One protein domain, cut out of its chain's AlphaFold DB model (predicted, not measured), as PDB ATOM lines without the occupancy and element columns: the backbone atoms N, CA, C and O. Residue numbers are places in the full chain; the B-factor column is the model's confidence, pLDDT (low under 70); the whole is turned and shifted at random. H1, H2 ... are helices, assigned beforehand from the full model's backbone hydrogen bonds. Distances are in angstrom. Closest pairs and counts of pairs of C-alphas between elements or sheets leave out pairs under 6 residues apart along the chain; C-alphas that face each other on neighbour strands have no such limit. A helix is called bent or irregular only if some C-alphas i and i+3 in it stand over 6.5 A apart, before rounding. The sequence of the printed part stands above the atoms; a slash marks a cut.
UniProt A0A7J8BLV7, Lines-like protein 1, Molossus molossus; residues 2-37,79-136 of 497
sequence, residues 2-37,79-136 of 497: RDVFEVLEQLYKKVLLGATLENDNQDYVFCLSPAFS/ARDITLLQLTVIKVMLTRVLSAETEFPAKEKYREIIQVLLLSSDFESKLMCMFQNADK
ATOM      1  N   ARG A   2     -18.381  73.802  60.924       55.12
ATOM      2  CA  ARG A   2     -17.721  74.342  62.132       55.12
ATOM      3  C   ARG A   2     -16.189  74.239  62.081       55.12
ATOM      4  O   ARG A   2     -15.525  75.250  62.259       55.12
ATOM      5  N   ASP A   3     -15.666  73.082  61.680       75.44
ATOM      6  CA  ASP A   3     -14.214  72.856  61.588       75.44
ATOM      7  C   ASP A   3     -13.530  73.770  60.553       75.44
ATOM      8  O   ASP A   3     -12.445  74.285  60.789       75.44
ATOM      9  N   VAL A   4     -14.191  74.053  59.421       79.19
ATOM     10  CA  VAL A   4     -13.659  74.951  58.376       79.19
ATOM     11  C   VAL A   4     -13.621  76.402  58.857       79.19
ATOM     12  O   VAL A   4     -12.669  77.122  58.570       79.19
ATOM     13  N   PHE A   5     -14.639  76.834  59.603       83.31
ATOM     14  CA  PHE A   5     -14.695  78.189  60.147       83.31
ATOM     15  C   PHE A   5     -13.581  78.433  61.176       83.31
ATOM     16  O   PHE A   5     -12.879  79.436  61.083       83.31
ATOM     17  N   GLU A   6     -13.355  77.494  62.098       85.69
ATOM     18  CA  GLU A   6     -12.272  77.594  63.088       85.69
ATOM     19  C   GLU A   6     -10.886  77.617  62.424       85.69
ATOM     20  O   GLU A   6     -10.034  78.432  62.789       85.69
ATOM     21  N   VAL A   7     -10.674  76.787  61.395       87.56
ATOM     22  CA  VAL A   7      -9.436  76.796  60.597       87.56
ATOM     23  C   VAL A   7      -9.241  78.142  59.891       87.56
ATOM     24  O   VAL A   7      -8.140  78.697  59.921       87.56
ATOM     25  N   LEU A   8     -10.297  78.710  59.304       90.12
ATOM     26  CA  LEU A   8     -10.245  80.022  58.652       90.12
ATOM     27  C   LEU A   8      -9.977  81.163  59.637       90.12
ATOM     28  O   LEU A   8      -9.221  82.073  59.304       90.12
ATOM     29  N   GLU A   9     -10.539  81.128  60.847       90.75
ATOM     30  CA  GLU A   9     -10.243  82.131  61.877       90.75
ATOM     31  C   GLU A   9      -8.782  82.071  62.331       90.75
ATOM     32  O   GLU A   9      -8.138  83.109  62.521       90.75
ATOM     33  N   GLN A  10      -8.240  80.864  62.514       90.69
ATOM     34  CA  GLN A  10      -6.829  80.688  62.854       90.69
ATOM     35  C   GLN A  10      -5.926  81.168  61.719       90.69
ATOM     36  O   GLN A  10      -4.953  81.885  61.968       90.69
ATOM     37  N   LEU A  11      -6.274  80.829  60.475       92.38
ATOM     38  CA  LEU A  11      -5.564  81.301  59.293       92.38
ATOM     39  C   LEU A  11      -5.609  82.828  59.199       92.38
ATOM     40  O   LEU A  11      -4.565  83.455  59.038       92.38
ATOM     41  N   TYR A  12      -6.782  83.437  59.389       94.00
ATOM     42  CA  TYR A  12      -6.945  84.887  59.428       94.00
ATOM     43  C   TYR A  12      -6.009  85.527  60.455       94.00
ATOM     44  O   TYR A  12      -5.273  86.446  60.110       94.00
ATOM     45  N   LYS A  13      -5.982  85.017  61.694       93.94
ATOM     46  CA  LYS A  13      -5.107  85.533  62.762       93.94
ATOM     47  C   LYS A  13      -3.625  85.422  62.392       93.94
ATOM     48  O   LYS A  13      -2.894  86.396  62.556       93.94
ATOM     49  N   LYS A  14      -3.184  84.277  61.856       93.38
ATOM     50  CA  LYS A  14      -1.785  84.073  61.434       93.38
ATOM     51  C   LYS A  14      -1.386  85.021  60.300       93.38
ATOM     52  O   LYS A  14      -0.367  85.702  60.403       93.38
ATOM     53  N   VAL A  15      -2.209  85.114  59.255       93.50
ATOM     54  CA  VAL A  15      -1.951  85.989  58.100       93.50
ATOM     55  C   VAL A  15      -2.008  87.459  58.514       93.50
ATOM     56  O   VAL A  15      -1.170  88.257  58.098       93.50
ATOM     57  N   LEU A  16      -2.941  87.833  59.392       92.88
ATOM     58  CA  LEU A  16      -3.029  89.188  59.928       92.88
ATOM     59  C   LEU A  16      -1.749  89.593  60.663       92.88
ATOM     60  O   LEU A  16      -1.361  90.749  60.551       92.88
ATOM     61  N   LEU A  17      -1.076  88.672  61.353       92.62
ATOM     62  CA  LEU A  17       0.210  88.922  62.014       92.62
ATOM     63  C   LEU A  17       1.419  88.847  61.064       92.62
ATOM     64  O   LEU A  17       2.528  89.155  61.483       92.62
ATOM     65  N   GLY A  18       1.227  88.461  59.798       89.31
ATOM     66  CA  GLY A  18       2.318  88.271  58.837       89.31
ATOM     67  C   GLY A  18       3.172  87.029  59.108       89.31
ATOM     68  O   GLY A  18       4.308  86.968  58.647       89.31
ATOM     69  N   ALA A  19       2.646  86.055  59.856       91.06
ATOM     70  CA  ALA A  19       3.371  84.845  60.231       91.06
ATOM     71  C   ALA A  19       3.493  83.854  59.060       91.06
ATOM     72  O   ALA A  19       2.544  83.655  58.294       91.06
ATOM     73  N   THR A  20       4.637  83.179  58.953       89.81
ATOM     74  CA  THR A  20       4.843  82.100  57.978       89.81
ATOM     75  C   THR A  20       3.874  80.941  58.234       89.81
ATOM     76  O   THR A  20       3.591  80.586  59.379       89.81
ATOM     77  N   LEU A  21       3.326  80.370  57.158       90.62
ATOM     78  CA  LEU A  21       2.397  79.240  57.224       90.62
ATOM     79  C   LEU A  21       3.142  77.922  57.021       90.62
ATOM     80  O   LEU A  21       4.023  77.832  56.172       90.62
ATOM     81  N   GLU A  22       2.759  76.907  57.789       86.44
ATOM     82  CA  GLU A  22       3.503  75.645  57.900       86.44
ATOM     83  C   GLU A  22       2.861  74.495  57.109       86.44
ATOM     84  O   GLU A  22       3.571  73.584  56.694       86.44
ATOM     85  N   ASN A  23       1.544  74.532  56.859       82.38
ATOM     86  CA  ASN A  23       0.847  73.432  56.181       82.38
ATOM     87  C   ASN A  23       1.070  73.453  54.655       82.38
ATOM     88  O   ASN A  23       1.636  74.401  54.090       82.38
ATOM     89  N   ASP A  24       0.593  72.401  53.981       83.12
ATOM     90  CA  ASP A  24       0.584  72.317  52.522       83.12
ATOM     91  C   ASP A  24      -0.248  73.465  51.916       83.12
ATOM     92  O   ASP A  24      -1.278  73.884  52.454       83.12
ATOM     93  N   ASN A  25       0.207  73.986  50.777       84.06
ATOM     94  CA  ASN A  25      -0.499  75.017  50.025       84.06
ATOM     95  C   ASN A  25      -1.893  74.527  49.595       84.06
ATOM     96  O   ASN A  25      -2.842  75.313  49.617       84.06
ATOM     97  N   GLN A  26      -2.035  73.239  49.260       82.06
ATOM     98  CA  GLN A  26      -3.314  72.656  48.830       82.06
ATOM     99  C   GLN A  26      -4.371  72.662  49.944       82.06
ATOM    100  O   GLN A  26      -5.539  72.949  49.677       82.06
ATOM    101  N   ASP A  27      -3.964  72.438  51.198       83.38
ATOM    102  CA  ASP A  27      -4.872  72.468  52.350       83.38
ATOM    103  C   ASP A  27      -5.460  73.870  52.546       83.38
ATOM    104  O   ASP A  27      -6.666  74.042  52.748       83.38
ATOM    105  N   TYR A  28      -4.620  74.901  52.418       84.06
ATOM    106  CA  TYR A  28      -5.074  76.287  52.499       84.06
ATOM    107  C   TYR A  28      -5.994  76.654  51.334       84.06
ATOM    108  O   TYR A  28      -7.029  77.281  51.552       84.06
ATOM    109  N   VAL A  29      -5.666  76.243  50.109       83.69
ATOM    110  CA  VAL A  29      -6.490  76.523  48.921       83.69
ATOM    111  C   VAL A  29      -7.865  75.864  49.023       83.69
ATOM    112  O   VAL A  29      -8.873  76.496  48.685       83.69
ATOM    113  N   PHE A  30      -7.937  74.641  49.555       83.81
ATOM    114  CA  PHE A  30      -9.206  73.969  49.829       83.81
ATOM    115  C   PHE A  30     -10.070  74.770  50.813       83.81
ATOM    116  O   PHE A  30     -11.257  74.985  50.564       83.81
ATOM    117  N   CYS A  31      -9.477  75.286  51.895       83.81
ATOM    118  CA  CYS A  31     -10.195  76.112  52.867       83.81
ATOM    119  C   CYS A  31     -10.600  77.491  52.325       83.81
ATOM    120  O   CYS A  31     -11.623  78.027  52.752       83.81
ATOM    121  N   LEU A  32      -9.816  78.080  51.419       85.88
ATOM    122  CA  LEU A  32     -10.043  79.429  50.886       85.88
ATOM    123  C   LEU A  32     -11.004  79.469  49.692       85.88
ATOM    124  O   LEU A  32     -11.543  80.531  49.384       85.88
ATOM    125  N   SER A  33     -11.244  78.336  49.034       82.81
ATOM    126  CA  SER A  33     -12.130  78.257  47.872       82.81
ATOM    127  C   SER A  33     -13.608  78.413  48.273       82.81
ATOM    128  O   SER A  33     -14.125  77.589  49.034       82.81
ATOM    129  N   PRO A  34     -14.340  79.413  47.744       69.31
ATOM    130  CA  PRO A  34     -15.768  79.558  48.004       69.31
ATOM    131  C   PRO A  34     -16.553  78.384  47.415       69.31
ATOM    132  O   PRO A  34     -16.408  78.052  46.229       69.31
ATOM    133  N   ALA A  35     -17.410  77.776  48.236       65.00
ATOM    134  CA  ALA A  35     -18.403  76.807  47.790       65.00
ATOM    135  C   ALA A  35     -19.674  77.558  47.369       65.00
ATOM    136  O   ALA A  35     -20.267  78.275  48.174       65.00
ATOM    137  N   PHE A  36     -20.113  77.402  46.118       53.47
ATOM    138  CA  PHE A  36     -21.454  77.841  45.737       53.47
ATOM    139  C   PHE A  36     -22.463  76.848  46.303       53.47
ATOM    140  O   PHE A  36     -22.398  75.658  46.007       53.47
ATOM    141  N   SER A  37     -23.408  77.335  47.104       40.47
ATOM    142  CA  SER A  37     -24.656  76.604  47.285       40.47
ATOM    143  C   SER A  37     -25.485  76.842  46.028       40.47
ATOM    144  O   SER A  37     -26.046  77.925  45.866       40.47
ATOM    145  N   ALA A  79     -23.152  79.765  55.982       84.00
ATOM    146  CA  ALA A  79     -22.323  79.644  54.776       84.00
ATOM    147  C   ALA A  79     -21.894  81.020  54.235       84.00
ATOM    148  O   ALA A  79     -20.789  81.196  53.709       84.00
ATOM    149  N   ARG A  80     -22.759  82.018  54.437       87.75
ATOM    150  CA  ARG A  80     -22.487  83.431  54.185       87.75
ATOM    151  C   ARG A  80     -21.261  83.939  54.952       87.75
ATOM    152  O   ARG A  80     -20.366  84.522  54.343       87.75
ATOM    153  N   ASP A  81     -21.209  83.705  56.261       88.44
ATOM    154  CA  ASP A  81     -20.134  84.198  57.132       88.44
ATOM    155  C   ASP A  81     -18.806  83.505  56.816       88.44
ATOM    156  O   ASP A  81     -17.760  84.153  56.778       88.44
ATOM    157  N   ILE A  82     -18.859  82.208  56.486       89.94
ATOM    158  CA  ILE A  82     -17.694  81.452  56.003       89.94
ATOM    159  C   ILE A  82     -17.143  82.099  54.730       89.94
ATOM    160  O   ILE A  82     -15.947  82.369  54.647       89.94
ATOM    161  N   THR A  83     -18.008  82.410  53.762       90.94
ATOM    162  CA  THR A  83     -17.590  83.018  52.491       90.94
ATOM    163  C   THR A  83     -16.988  84.410  52.700       90.94
ATOM    164  O   THR A  83     -15.947  84.739  52.130       90.94
ATOM    165  N   LEU A  84     -17.598  85.237  53.555       91.81
ATOM    166  CA  LEU A  84     -17.049  86.549  53.910       91.81
ATOM    167  C   LEU A  84     -15.675  86.427  54.581       91.81
ATOM    168  O   LEU A  84     -14.770  87.208  54.260       91.81
ATOM    169  N   LEU A  85     -15.497  85.447  55.469       92.75
ATOM    170  CA  LEU A  85     -14.218  85.188  56.122       92.75
ATOM    171  C   LEU A  85     -13.161  84.707  55.119       92.75
ATOM    172  O   LEU A  85     -12.054  85.239  55.132       92.75
ATOM    173  N   GLN A  86     -13.505  83.804  54.192       93.19
ATOM    174  CA  GLN A  86     -12.617  83.371  53.101       93.19
ATOM    175  C   GLN A  86     -12.121  84.566  52.274       93.19
ATOM    176  O   GLN A  86     -10.914  84.779  52.151       93.19
ATOM    177  N   LEU A  87     -13.038  85.402  51.769       93.81
ATOM    178  CA  LEU A  87     -12.685  86.591  50.983       93.81
ATOM    179  C   LEU A  87     -11.832  87.582  51.783       93.81
ATOM    180  O   LEU A  87     -10.927  88.217  51.239       93.81
ATOM    181  N   THR A  88     -12.104  87.707  53.082       94.06
ATOM    182  CA  THR A  88     -11.324  88.563  53.978       94.06
ATOM    183  C   THR A  88      -9.908  88.028  54.159       94.06
ATOM    184  O   THR A  88      -8.961  88.800  54.021       94.06
ATOM    185  N   VAL A  89      -9.740  86.726  54.406       95.00
ATOM    186  CA  VAL A  89      -8.422  86.090  54.550       95.00
ATOM    187  C   VAL A  89      -7.602  86.267  53.276       95.00
ATOM    188  O   VAL A  89      -6.463  86.723  53.360       95.00
ATOM    189  N   ILE A  90      -8.186  85.997  52.103       94.44
ATOM    190  CA  ILE A  90      -7.515  86.171  50.801       94.44
ATOM    191  C   ILE A  90      -7.049  87.617  50.633       94.44
ATOM    192  O   ILE A  90      -5.894  87.876  50.303       94.44
ATOM    193  N   LYS A  91      -7.918  88.583  50.929       94.12
ATOM    194  CA  LYS A  91      -7.575  90.003  50.835       94.12
ATOM    195  C   LYS A  91      -6.461  90.419  51.804       94.12
ATOM    196  O   LYS A  91      -5.604  91.228  51.437       94.12
ATOM    197  N   VAL A  92      -6.465  89.908  53.037       94.62
ATOM    198  CA  VAL A  92      -5.385  90.186  53.998       94.62
ATOM    199  C   VAL A  92      -4.087  89.532  53.531       94.62
ATOM    200  O   VAL A  92      -3.045  90.179  53.590       94.62
ATOM    201  N   MET A  93      -4.149  88.319  52.980       95.56
ATOM    202  CA  MET A  93      -2.999  87.627  52.395       95.56
ATOM    203  C   MET A  93      -2.396  88.431  51.236       95.56
ATOM    204  O   MET A  93      -1.200  88.712  51.260       95.56
ATOM    205  N   LEU A  94      -3.222  88.912  50.300       94.69
ATOM    206  CA  LEU A  94      -2.806  89.802  49.208       94.69
ATOM    207  C   LEU A  94      -2.123  91.069  49.744       94.69
ATOM    208  O   LEU A  94      -1.008  91.392  49.348       94.69
ATOM    209  N   THR A  95      -2.744  91.752  50.709       92.50
ATOM    210  CA  THR A  95      -2.144  92.938  51.351       92.50
ATOM    211  C   THR A  95      -0.785  92.616  51.985       92.50
ATOM    212  O   THR A  95       0.158  93.400  51.874       92.50
ATOM    213  N   ARG A  96      -0.663  91.461  52.649       93.44
ATOM    214  CA  ARG A  96       0.551  91.049  53.363       93.44
ATOM    215  C   ARG A  96       1.683  90.650  52.427       93.44
ATOM    216  O   ARG A  96       2.813  91.047  52.703       93.44
ATOM    217  N   VAL A  97       1.403  89.965  51.317       93.56
ATOM    218  CA  VAL A  97       2.408  89.677  50.269       93.56
ATOM    219  C   VAL A  97       3.021  90.967  49.736       93.56
ATOM    220  O   VAL A  97       4.226  91.059  49.516       93.56
ATOM    221  N   LEU A  98       2.177  91.984  49.576       89.31
ATOM    222  CA  LEU A  98       2.534  93.262  48.982       89.31
ATOM    223  C   LEU A  98       3.145  94.276  49.968       89.31
ATOM    224  O   LEU A  98       3.684  95.294  49.524       89.31
ATOM    225  N   SER A  99       3.073  94.015  51.276       89.06
ATOM    226  CA  SER A  99       3.549  94.916  52.334       89.06
ATOM    227  C   SER A  99       5.064  94.854  52.515       89.06
ATOM    228  O   SER A  99       5.655  93.778  52.510       89.06
ATOM    229  N   ALA A 100       5.712  95.993  52.761       85.94
ATOM    230  CA  ALA A 100       7.128  96.028  53.127       85.94
ATOM    231  C   ALA A 100       7.404  95.348  54.485       85.94
ATOM    232  O   ALA A 100       8.459  94.746  54.645       85.94
ATOM    233  N   GLU A 101       6.440  95.379  55.410       89.38
ATOM    234  CA  GLU A 101       6.577  94.905  56.800       89.38
ATOM    235  C   GLU A 101       6.584  93.378  56.943       89.38
ATOM    236  O   GLU A 101       7.048  92.856  57.951       89.38
ATOM    237  N   THR A 102       6.042  92.648  55.966       91.56
ATOM    238  CA  THR A 102       5.956  91.184  56.044       91.56
ATOM    239  C   THR A 102       7.303  90.548  55.704       91.56
ATOM    240  O   THR A 102       7.940  90.918  54.708       91.56
ATOM    241  N   GLU A 103       7.717  89.557  56.492       92.44
ATOM    242  CA  GLU A 103       8.968  88.825  56.283       92.44
ATOM    243  C   GLU A 103       8.973  88.039  54.964       92.44
ATOM    244  O   GLU A 103       7.942  87.551  54.491       92.44
ATOM    245  N   PHE A 104      10.159  87.893  54.363       91.00
ATOM    246  CA  PHE A 104      10.330  87.240  53.061       91.00
ATOM    247  C   PHE A 104       9.785  85.795  53.003       91.00
ATOM    248  O   PHE A 104       9.047  85.500  52.062       91.00
ATOM    249  N   PRO A 105      10.029  84.908  53.992       91.38
ATOM    250  CA  PRO A 105       9.500  83.541  53.949       91.38
ATOM    251  C   PRO A 105       7.967  83.491  53.968       91.38
ATOM    252  O   PRO A 105       7.355  82.674  53.284       91.38
ATOM    253  N   ALA A 106       7.326  84.385  54.730       92.94
ATOM    254  CA  ALA A 106       5.871  84.493  54.750       92.94
ATOM    255  C   ALA A 106       5.325  85.012  53.410       92.94
ATOM    256  O   ALA A 106       4.338  84.477  52.908       92.94
ATOM    257  N   LYS A 107       5.989  86.004  52.796       93.94
ATOM    258  CA  LYS A 107       5.614  86.532  51.473       93.94
ATOM    259  C   LYS A 107       5.620  85.459  50.393       93.94
ATOM    260  O   LYS A 107       4.633  85.359  49.669       93.94
ATOM    261  N   GLU A 108       6.689  84.672  50.301       93.38
ATOM    262  CA  GLU A 108       6.789  83.597  49.305       93.38
ATOM    263  C   GLU A 108       5.711  82.535  49.531       93.38
ATOM    264  O   GLU A 108       4.968  82.208  48.610       93.38
ATOM    265  N   LYS A 109       5.503  82.101  50.779       93.44
ATOM    266  CA  LYS A 109       4.453  81.124  51.095       93.44
ATOM    267  C   LYS A 109       3.050  81.621  50.721       93.44
ATOM    268  O   LYS A 109       2.257  80.890  50.135       93.44
ATOM    269  N   TYR A 110       2.725  82.871  51.044       94.81
ATOM    270  CA  TYR A 110       1.447  83.476  50.661       94.81
ATOM    271  C   TYR A 110       1.307  83.626  49.139       94.81
ATOM    272  O   TYR A 110       0.229  83.372  48.599       94.81
ATOM    273  N   ARG A 111       2.383  84.027  48.448       94.00
ATOM    274  CA  ARG A 111       2.431  84.133  46.984       94.00
ATOM    275  C   ARG A 111       2.105  82.793  46.337       94.00
ATOM    276  O   ARG A 111       1.235  82.752  45.472       94.00
ATOM    277  N   GLU A 112       2.745  81.715  46.781       92.94
ATOM    278  CA  GLU A 112       2.484  80.364  46.281       92.94
ATOM    279  C   GLU A 112       1.014  79.966  46.469       92.94
ATOM    280  O   GLU A 112       0.379  79.515  45.520       92.94
ATOM    281  N   ILE A 113       0.438  80.184  47.657       92.75
ATOM    282  CA  ILE A 113      -0.977  79.868  47.929       92.75
ATOM    283  C   ILE A 113      -1.907  80.639  46.981       92.75
ATOM    284  O   ILE A 113      -2.843  80.056  46.431       92.75
ATOM    285  N   ILE A 114      -1.654  81.933  46.757       92.62
ATOM    286  CA  ILE A 114      -2.458  82.759  45.842       92.62
ATOM    287  C   ILE A 114      -2.307  82.281  44.393       92.62
ATOM    288  O   ILE A 114      -3.302  82.195  43.675       92.62
ATOM    289  N   GLN A 115      -1.092  81.946  43.958       91.44
ATOM    290  CA  GLN A 115      -0.851  81.420  42.613       91.44
ATOM    291  C   GLN A 115      -1.543  80.068  42.406       91.44
ATOM    292  O   GLN A 115      -2.178  79.866  41.372       91.44
ATOM    293  N   VAL A 116      -1.501  79.167  43.394       89.75
ATOM    294  CA  VAL A 116      -2.252  77.905  43.330       89.75
ATOM    295  C   VAL A 116      -3.752  78.185  43.265       89.75
ATOM    296  O   VAL A 116      -4.409  77.609  42.407       89.75
ATOM    297  N   LEU A 117      -4.288  79.107  44.073       88.69
ATOM    298  CA  LEU A 117      -5.710  79.482  44.036       88.69
ATOM    299  C   LEU A 117      -6.145  80.000  42.651       88.69
ATOM    300  O   LEU A 117      -7.225  79.645  42.173       88.69
ATOM    301  N   LEU A 118      -5.297  80.809  42.009       87.25
ATOM    302  CA  LEU A 118      -5.504  81.326  40.651       87.25
ATOM    303  C   LEU A 118      -5.485  80.221  39.582       87.25
ATOM    304  O   LEU A 118      -6.214  80.318  38.600       87.25
ATOM    305  N   LEU A 119      -4.662  79.184  39.762       83.81
ATOM    306  CA  LEU A 119      -4.518  78.072  38.813       83.81
ATOM    307  C   LEU A 119      -5.567  76.969  39.008       83.81
ATOM    308  O   LEU A 119      -6.008  76.352  38.041       83.81
ATOM    309  N   SER A 120      -5.929  76.672  40.254       69.69
ATOM    310  CA  SER A 120      -6.699  75.481  40.621       69.69
ATOM    311  C   SER A 120      -8.207  75.664  40.490       69.69
ATOM    312  O   SER A 120      -8.964  74.714  40.692       69.69
ATOM    313  N   SER A 121      -8.678  76.882  40.228       61.41
ATOM    314  CA  SER A 121     -10.102  77.175  40.260       61.41
ATOM    315  C   SER A 121     -10.472  78.342  39.355       61.41
ATOM    316  O   SER A 121      -9.717  79.298  39.231       61.41
ATOM    317  N   ASP A 122     -11.692  78.313  38.806       79.19
ATOM    318  CA  ASP A 122     -12.367  79.458  38.171       79.19
ATOM    319  C   ASP A 122     -12.665  80.588  39.189       79.19
ATOM    320  O   ASP A 122     -13.717  81.221  39.152       79.19
ATOM    321  N   PHE A 123     -11.783  80.818  40.166       85.19
ATOM    322  CA  PHE A 123     -11.990  81.675  41.329       85.19
ATOM    323  C   PHE A 123     -12.405  83.090  40.941       85.19
ATOM    324  O   PHE A 123     -13.346  83.640  41.504       85.19
ATOM    325  N   GLU A 124     -11.761  83.669  39.937       87.81
ATOM    326  CA  GLU A 124     -12.102  85.006  39.456       87.81
ATOM    327  C   GLU A 124     -13.495  85.039  38.823       87.81
ATOM    328  O   GLU A 124     -14.291  85.930  39.123       87.81
ATOM    329  N   SER A 125     -13.843  84.019  38.034       88.12
ATOM    330  CA  SER A 125     -15.192  83.840  37.491       88.12
ATOM    331  C   SER A 125     -16.228  83.672  38.606       88.12
ATOM    332  O   SER A 125     -17.300  84.276  38.552       88.12
ATOM    333  N   LYS A 126     -15.882  82.934  39.668       88.50
ATOM    334  CA  LYS A 126     -16.699  82.799  40.879       88.50
ATOM    335  C   LYS A 126     -16.931  84.159  41.547       88.50
ATOM    336  O   LYS A 126     -18.080  84.491  41.828       88.50
ATOM    337  N   LEU A 127     -15.890  84.973  41.738       89.94
ATOM    338  CA  LEU A 127     -16.020  86.328  42.294       89.94
ATOM    339  C   LEU A 127     -16.922  87.217  41.430       89.94
ATOM    340  O   LEU A 127     -17.779  87.920  41.966       89.94
ATOM    341  N   MET A 128     -16.780  87.158  40.104       89.62
ATOM    342  CA  MET A 128     -17.625  87.923  39.179       89.62
ATOM    343  C   MET A 128     -19.102  87.511  39.259       89.62
ATOM    344  O   MET A 128     -19.987  88.372  39.225       89.62
ATOM    345  N   CYS A 129     -19.397  86.218  39.427       88.00
ATOM    346  CA  CYS A 129     -20.767  85.741  39.643       88.00
ATOM    347  C   CYS A 129     -21.390  86.310  40.929       88.00
ATOM    348  O   CYS A 129     -22.599  86.545  40.975       88.00
ATOM    349  N   MET A 130     -20.579  86.604  41.952       89.06
ATOM    350  CA  MET A 130     -21.051  87.146  43.231       89.06
ATOM    351  C   MET A 130     -21.435  88.630  43.169       89.06
ATOM    352  O   MET A 130     -22.077  89.111  44.096       89.06
ATOM    353  N   PHE A 131     -21.119  89.365  42.095       85.19
ATOM    354  CA  PHE A 131     -21.468  90.792  41.985       85.19
ATOM    355  C   PHE A 131     -22.977  91.050  41.997       85.19
ATOM    356  O   PHE A 131     -23.425  92.105  42.430       85.19
ATOM    357  N   GLN A 132     -23.768  90.082  41.539       79.31
ATOM    358  CA  GLN A 132     -25.230  90.177  41.495       79.31
ATOM    359  C   GLN A 132     -25.899  89.542  42.719       79.31
ATOM    360  O   GLN A 132     -27.102  89.285  42.695       79.31
ATOM    361  N   ASN A 133     -25.145  89.258  43.784       80.56
ATOM    362  CA  ASN A 133     -25.742  88.716  44.993       80.56
ATOM    363  C   ASN A 133     -26.675  89.760  45.637       80.56
ATOM    364  O   ASN A 133     -26.369  90.954  45.665       80.56
ATOM    365  N   ALA A 134     -27.812  89.301  46.166       80.19
ATOM    366  CA  ALA A 134     -28.730  90.145  46.926       80.19
ATOM    367  C   ALA A 134     -28.053  90.734  48.177       80.19
ATOM    368  O   ALA A 134     -28.396  91.835  48.618       80.19
ATOM    369  N   ASP A 135     -27.058  90.031  48.725       87.50
ATOM    370  CA  ASP A 135     -26.204  90.545  49.784       87.50
ATOM    371  C   ASP A 135     -25.158  91.530  49.240       87.50
ATOM    372  O   ASP A 135     -24.091  91.156  48.746       87.50
ATOM    373  N   LYS A 136     -25.446  92.823  49.417       88.12
ATOM    374  CA  LYS A 136     -24.560  93.927  49.026       88.12
ATOM    375  C   LYS A 136     -23.183  93.868  49.692       88.12
ATOM    376  O   LYS A 136     -22.213  94.315  49.081       88.12
TER     377      LYS A 136
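This is residues 2 to 37 and 79 to 136 of the 497 residues of the protein "Lines-like protein 1" of Molossus molossus (UniProt A0A7J8BLV7). Long helices H3 and H4 meet near the end of H3 and open into a V, whose arms the short helix H2 bridges; H1 runs side by side with H3. H5 turns off after H4 at the far end and touches no helix. The printed part has 94 residues with five named helices, H1 to H5 in chain order, and no named strand; the class is all helix. It is compact, with a radius of gyration of the C-alphas of 13.1 A and spans of 39 by 26 by 24 A.

Find C-alpha 2 at (-17.721, 74.342, 62.132); from there H1 runs 21.0 A through residues 2 to 16. Next come H2, residues 25 to 32, 10.5 A, and H3, residues 79 to 98, 28.9 A. H4, residues 104 to 120, spans 24.1 A. H5, residues 123 to 132, 15.7 A, ends at C-alpha 132, (-25.230, 90.177, 41.495); it is irregular, but only just, with C-alphas 129 and 132 6.6 A apart.

Look first at H3, which with H2 is a hub. H1 touches H3 at a shallow tilt of 22 degrees, the same way; their closest C-alphas, Tyr 12 and Val 89, are 5.2 A apart. H2 touches residues 86 to 90 of H3, closest at C-alphas 32 and 86, 5.2 A. H4 touches residues 90 to 98 of H3 at a steep tilt of 50 degrees, closest at C-alphas 107 and 97, 4.6 A. H2 also touches H4, closest at C-alphas 25 and 113, 5.3 A. H1 and H4 are apart. H4 and H5 are close but not clearly touching, closest at C-alphas 117 and 123, 7.2 A. Every O i to N i+4 pair is within hydrogen-bond range in H1, H2, H3 and H4; in H5, 4 of 6 are.

The farthest C-alphas, Phe 104 and Ala 134, are 39.6 A apart. Residues 38 to 78 are not printed; C-alphas 37 and 79 stand 8.4 A apart across the cut. Of the links printed whole, none is long. Look for pLDDT under 70 at residue 2, residues 34 to 37 and residues 120 to 121.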